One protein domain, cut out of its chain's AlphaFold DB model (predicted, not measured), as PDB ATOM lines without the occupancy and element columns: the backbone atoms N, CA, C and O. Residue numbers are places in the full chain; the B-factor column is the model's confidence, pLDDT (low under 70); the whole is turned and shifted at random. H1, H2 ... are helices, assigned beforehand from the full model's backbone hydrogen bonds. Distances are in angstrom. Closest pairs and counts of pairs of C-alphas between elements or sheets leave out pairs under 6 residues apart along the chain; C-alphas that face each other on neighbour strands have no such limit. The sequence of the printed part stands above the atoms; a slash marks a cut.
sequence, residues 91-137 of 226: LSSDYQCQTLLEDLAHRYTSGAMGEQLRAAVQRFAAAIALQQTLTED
ATOM      1  N   LEU A  91      17.357  43.717  21.540       80.88
ATOM      2  CA  LEU A  91      18.407  43.982  20.549       80.88
ATOM      3  C   LEU A  91      19.764  43.342  20.887       80.88
ATOM      4  O   LEU A  91      20.666  43.384  20.059       80.88
ATOM      5  N   SER A  92      19.940  42.801  22.096       81.44
ATOM      6  CA  SER A  92      21.203  42.182  22.534       81.44
ATOM      7  C   SER A  92      21.143  40.659  22.644       81.44
ATOM      8  O   SER A  92      22.184  40.033  22.823       81.44
ATOM      9  N   SER A  93      19.957  40.052  22.534       84.75
ATOM     10  CA  SER A  93      19.779  38.601  22.578       84.75
ATOM     11  C   SER A  93      18.987  38.112  21.369       84.75
ATOM     12  O   SER A  93      17.756  38.172  21.349       84.75
ATOM     13  N   ASP A  94      19.703  37.555  20.393       85.38
ATOM     14  CA  ASP A  94      19.117  37.001  19.167       85.38
ATOM     15  C   ASP A  94      18.076  35.912  19.464       85.38
ATOM     16  O   ASP A  94      17.031  35.858  18.822       85.38
ATOM     17  N   TYR A  95      18.310  35.100  20.502       84.38
ATOM     18  CA  TYR A  95      17.386  34.048  20.929       84.38
ATOM     19  C   TYR A  95      16.024  34.599  21.377       84.38
ATOM     20  O   TYR A  95      14.981  34.123  20.932       84.38
ATOM     21  N   GLN A  96      16.018  35.632  22.227       81.62
ATOM     22  CA  GLN A  96      14.777  36.247  22.712       81.62
ATOM     23  C   GLN A  96      14.024  36.950  21.579       81.62
ATOM     24  O   GLN A  96      12.792  36.911  21.527       81.62
ATOM     25  N   CYS A  97      14.770  37.554  20.649       85.12
ATOM     26  CA  CYS A  97      14.207  38.142  19.442       85.12
ATOM     27  C   CYS A  97      13.508  37.091  18.579       85.12
ATOM     28  O   CYS A  97      12.331  37.239  18.244       85.12
ATOM     29  N   GLN A  98      14.207  35.992  18.297       87.06
ATOM     30  CA  GLN A  98      13.676  34.878  17.530       87.06
ATOM     31  C   GLN A  98      12.418  34.288  18.179       87.06
ATOM     32  O   GLN A  98      11.399  34.162  17.506       87.06
ATOM     33  N   THR A  99      12.444  33.996  19.484       87.31
ATOM     34  CA  THR A  99      11.286  33.420  20.190       87.31
ATOM     35  C   THR A  99      10.058  34.332  20.124       87.31
ATOM     36  O   THR A  99       8.944  33.856  19.903       87.31
ATOM     37  N   LEU A 100      10.230  35.653  20.271       87.38
ATOM     38  CA  LEU A 100       9.108  36.586  20.133       87.38
ATOM     39  C   LEU A 100       8.567  36.614  18.701       87.38
ATOM     40  O   LEU A 100       7.353  36.645  18.512       87.38
ATOM     41  N   LEU A 101       9.445  36.626  17.695       89.12
ATOM     42  CA  LEU A 101       9.032  36.614  16.291       89.12
ATOM     43  C   LEU A 101       8.280  35.325  15.936       89.12
ATOM     44  O   LEU A 101       7.282  35.394  15.220       89.12
ATOM     45  N   GLU A 102       8.703  34.180  16.469       89.81
ATOM     46  CA  GLU A 102       8.014  32.894  16.315       89.81
ATOM     47  C   GLU A 102       6.621  32.911  16.967       89.81
ATOM     48  O   GLU A 102       5.643  32.531  16.319       89.81
ATOM     49  N   ASP A 103       6.491  33.419  18.199       89.56
ATOM     50  CA  ASP A 103       5.187  33.551  18.873       89.56
ATOM     51  C   ASP A 103       4.261  34.524  18.125       89.56
ATOM     52  O   ASP A 103       3.082  34.241  17.904       89.56
ATOM     53  N   LEU A 104       4.793  35.656  17.649       90.00
ATOM     54  CA  LEU A 104       4.039  36.589  16.814       90.00
ATOM     55  C   LEU A 104       3.605  35.932  15.497       90.00
ATOM     56  O   LEU A 104       2.439  36.041  15.123       90.00
ATOM     57  N   ALA A 105       4.479  35.205  14.805       88.31
ATOM     58  CA  ALA A 105       4.111  34.494  13.582       88.31
ATOM     59  C   ALA A 105       3.007  33.450  13.841       88.31
ATOM     60  O   ALA A 105       2.020  33.372  13.099       88.31
ATOM     61  N   HIS A 106       3.109  32.699  14.940       89.94
ATOM     62  CA  HIS A 106       2.104  31.716  15.331       89.94
ATOM     63  C   HIS A 106       0.746  32.358  15.660       89.94
ATOM     64  O   HIS A 106      -0.301  31.902  15.197       89.94
ATOM     65  N   ARG A 107       0.727  33.477  16.391       88.81
ATOM     66  CA  ARG A 107      -0.510  34.225  16.686       88.81
ATOM     67  C   ARG A 107      -1.119  34.886  15.453       88.81
ATOM     68  O   ARG A 107      -2.336  35.060  15.386       88.81
ATOM     69  N   TYR A 108      -0.291  35.269  14.482       87.69
ATOM     70  CA  TYR A 108      -0.752  35.894  13.245       87.69
ATOM     71  C   TYR A 108      -1.516  34.874  12.400       87.69
ATOM     72  O   TYR A 108      -2.642  35.139  11.982       87.69
ATOM     73  N   THR A 109      -0.925  33.691  12.218       87.31
ATOM     74  CA  THR A 109      -1.506  32.582  11.445       87.31
ATOM     75  C   THR A 109      -2.736  31.971  12.115       87.31
ATOM     76  O   THR A 109      -3.708  31.667  11.432       87.31
ATOM     77  N   SER A 110      -2.746  31.859  13.446       88.38
ATOM     78  CA  SER A 110      -3.903  31.357  14.210       88.38
ATOM     79  C   SER A 110      -5.037  32.376  14.381       88.38
ATOM     80  O   SER A 110      -6.070  32.057  14.964       88.38
ATOM     81  N   GLY A 111      -4.872  33.615  13.902       85.81
ATOM     82  CA  GLY A 111      -5.887  34.664  14.023       85.81
ATOM     83  C   GLY A 111      -6.039  35.248  15.435       85.81
ATOM     84  O   GLY A 111      -6.828  36.174  15.617       85.81
ATOM     85  N   ALA A 112      -5.240  34.798  16.406       88.06
ATOM     86  CA  ALA A 112      -5.289  35.184  17.819       88.06
ATOM     87  C   ALA A 112      -4.654  36.561  18.131       88.06
ATOM     88  O   ALA A 112      -4.259  36.834  19.267       88.06
ATOM     89  N   MET A 113      -4.538  37.444  17.133       86.88
ATOM     90  CA  MET A 113      -4.073  38.826  17.301       86.88
ATOM     91  C   MET A 113      -5.223  39.829  17.269       86.88
ATOM     92  O   MET A 113      -6.100  39.762  16.405       86.88
ATOM     93  N   GLY A 114      -5.135  40.837  18.138       88.75
ATOM     94  CA  GLY A 114      -5.926  42.058  18.007       88.75
ATOM     95  C   GLY A 114      -5.567  42.839  16.737       88.75
ATOM     96  O   GLY A 114      -4.444  42.766  16.234       88.75
ATOM     97  N   GLU A 115      -6.522  43.617  16.231       90.06
ATOM     98  CA  GLU A 115      -6.422  44.353  14.963       90.06
ATOM     99  C   GLU A 115      -5.209  45.298  14.900       90.06
ATOM    100  O   GLU A 115      -4.471  45.304  13.916       90.06
ATOM    101  N   GLN A 116      -4.935  46.029  15.984       89.12
ATOM    102  CA  GLN A 116      -3.803  46.959  16.058       89.12
ATOM    103  C   GLN A 116      -2.445  46.251  15.950       89.12
ATOM    104  O   GLN A 116      -1.563  46.712  15.221       89.12
ATOM    105  N   LEU A 117      -2.273  45.123  16.649       88.88
ATOM    106  CA  LEU A 117      -1.035  44.342  16.593       88.88
ATOM    107  C   LEU A 117      -0.860  43.709  15.209       88.88
ATOM    108  O   LEU A 117       0.230  43.760  14.646       88.88
ATOM    109  N   ARG A 118      -1.948  43.200  14.620       89.69
ATOM    110  CA  ARG A 118      -1.951  42.665  13.255       89.69
ATOM    111  C   ARG A 118      -1.507  43.719  12.234       89.69
ATOM    112  O   ARG A 118      -0.623  43.440  11.429       89.69
ATOM    113  N   ALA A 119      -2.053  44.933  12.304       91.75
ATOM    114  CA  ALA A 119      -1.660  46.034  11.426       91.75
ATOM    115  C   ALA A 119      -0.189  46.447  11.625       91.75
ATOM    116  O   ALA A 119       0.513  46.759  10.663       91.75
ATOM    117  N   ALA A 120       0.314  46.434  12.866       90.62
ATOM    118  CA  ALA A 120       1.724  46.694  13.146       90.62
ATOM    119  C   ALA A 120       2.645  45.633  12.521       90.62
ATOM    120  O   ALA A 120       3.613  45.997  11.855       90.62
ATOM    121  N   VAL A 121       2.305  44.347  12.658       90.44
ATOM    122  CA  VAL A 121       3.048  43.232  12.046       90.44
ATOM    123  C   VAL A 121       3.023  43.319  10.518       90.44
ATOM    124  O   VAL A 121       4.058  43.140   9.886       90.44
ATOM    125  N   GLN A 122       1.887  43.668   9.910       91.50
ATOM    126  CA  GLN A 122       1.784  43.845   8.454       91.50
ATOM    127  C   GLN A 122       2.644  45.003   7.940       91.50
ATOM    128  O   GLN A 122       3.345  44.847   6.942       91.50
ATOM    129  N   ARG A 123       2.644  46.151   8.631       93.88
ATOM    130  CA  ARG A 123       3.530  47.276   8.284       93.88
ATOM    131  C   ARG A 123       4.999  46.899   8.416       93.88
ATOM    132  O   ARG A 123       5.794  47.261   7.555       93.88
ATOM    133  N   PHE A 124       5.349  46.164   9.469       91.06
ATOM    134  CA  PHE A 124       6.700  45.651   9.651       91.06
ATOM    135  C   PHE A 124       7.096  44.707   8.507       91.06
ATOM    136  O   PHE A 124       8.126  44.922   7.876       91.06
ATOM    137  N   ALA A 125       6.252  43.730   8.167       90.25
ATOM    138  CA  ALA A 125       6.498  42.809   7.060       90.25
ATOM    139  C   ALA A 125       6.650  43.538   5.713       90.25
ATOM    140  O   ALA A 125       7.580  43.249   4.965       90.25
ATOM    141  N   ALA A 126       5.794  44.525   5.429       93.25
ATOM    142  CA  ALA A 126       5.890  45.343   4.220       93.25
ATOM    143  C   ALA A 126       7.193  46.157   4.167       93.25
ATOM    144  O   ALA A 126       7.812  46.257   3.109       93.25
ATOM    145  N   ALA A 127       7.640  46.706   5.301       94.31
ATOM    146  CA  ALA A 127       8.908  47.425   5.388       94.31
ATOM    147  C   ALA A 127      10.112  46.501   5.146       94.31
ATOM    148  O   ALA A 127      11.026  46.873   4.413       94.31
ATOM    149  N   ILE A 128      10.099  45.289   5.713       92.31
ATOM    150  CA  ILE A 128      11.148  44.289   5.474       92.31
ATOM    151  C   ILE A 128      11.167  43.860   4.005       92.31
ATOM    152  O   ILE A 128      12.238  43.844   3.405       92.31
ATOM    153  N   ALA A 129      10.006  43.582   3.409       93.00
ATOM    154  CA  ALA A 129       9.909  43.212   1.999       93.00
ATOM    155  C   ALA A 129      10.442  44.326   1.084       93.00
ATOM    156  O   ALA A 129      11.263  44.067   0.212       93.00
ATOM    157  N   LEU A 130      10.057  45.583   1.333       93.25
ATOM    158  CA  LEU A 130      10.595  46.731   0.601       93.25
ATOM    159  C   LEU A 130      12.120  46.826   0.743       93.25
ATOM    160  O   LEU A 130      12.820  47.033  -0.246       93.25
ATOM    161  N   GLN A 131      12.641  46.659   1.960       91.44
ATOM    162  CA  GLN A 131      14.079  46.707   2.212       91.44
ATOM    163  C   GLN A 131      14.826  45.581   1.486       91.44
ATOM    164  O   GLN A 131      15.922  45.814   0.974       91.44
ATOM    165  N   GLN A 132      14.249  44.379   1.425       92.88
ATOM    166  CA  GLN A 132      14.793  43.256   0.661       92.88
ATOM    167  C   GLN A 132      14.835  43.590  -0.831       92.88
ATOM    168  O   GLN A 132      15.913  43.540  -1.417       92.88
ATOM    169  N   THR A 133      13.726  44.064  -1.408       93.75
ATOM    170  CA  THR A 133      13.662  44.479  -2.818       93.75
ATOM    171  C   THR A 133      14.693  45.558  -3.149       93.75
ATOM    172  O   THR A 133      15.396  45.461  -4.151       93.75
ATOM    173  N   LEU A 134      14.834  46.575  -2.293       91.62
ATOM    174  CA  LEU A 134      15.850  47.618  -2.465       91.62
ATOM    175  C   LEU A 134      17.270  47.050  -2.368       91.62
ATOM    176  O   LEU A 134      18.151  47.450  -3.118       91.62
ATOM    177  N   THR A 135      17.511  46.108  -1.460       89.81
ATOM    178  CA  THR A 135      18.835  45.485  -1.310       89.81
ATOM    179  C   THR A 135      19.182  44.596  -2.508       89.81
ATOM    180  O   THR A 135      20.352  44.476  -2.868       89.81
ATOM    181  N   GLU A 136      18.188  43.994  -3.155       92.62
ATOM    182  CA  GLU A 136      18.366  43.219  -4.382       92.62
ATOM    183  C   GLU A 136      18.593  44.117  -5.611       92.62
ATOM    184  O   GLU A 136      19.388  43.762  -6.491       92.62
ATOM    185  N   ASP A 137      17.992  45.312  -5.639       96.31
ATOM    186  CA  ASP A 137      18.157  46.292  -6.715       96.31
ATOM    187  C   ASP A 137      19.640  46.714  -6.876       96.31
ATOM    188  O   ASP A 137      20.256  47.286  -5.964       96.31
TER     189      ASP A 137
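This is residues 91 to 137 of the 226 residues of an uncharacterized protein of Mycobacterium seoulense (UniProt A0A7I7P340). Two helices make an open V: the longer, H2, is one arm, H1 is the other, and the link of residues 110 to 114 joins them at the corner. The far parts of both arms stick out, residues 123 to 137 and 91 to 100. The printed part has 47 residues with two named helices, H1 then H2, and no named strand; its class is all helix. The whole is loose, with a radius of gyration of the C-alphas of 12.5 A and spans of 36 by 27 by 15 A.

H2, residues 115 to 136, is 31.5 A long, from C-alpha 115 at (-6.422, 44.353, 14.963) to C-alpha 136 at (18.366, 43.219, -4.382). H1, residues 94 to 109, is 22.5 A long and begins at C-alpha 94 at (19.117, 37.001, 19.167).

H2 and H1 are close but not clearly touching; their closest C-alphas, of Arg 118 and Tyr 108, are 6.9 A apart. They run opposite ways at a steep tilt of 63 degrees. In both, every O i to N i+4 pair is within hydrogen-bond range.

The C-alphas farthest apart, of Ala 112 and Asp 137, are 35.7 A apart. The printed part has no cut, and the link H1 to H2 is tight. No printed residue is under 70 in pLDDT.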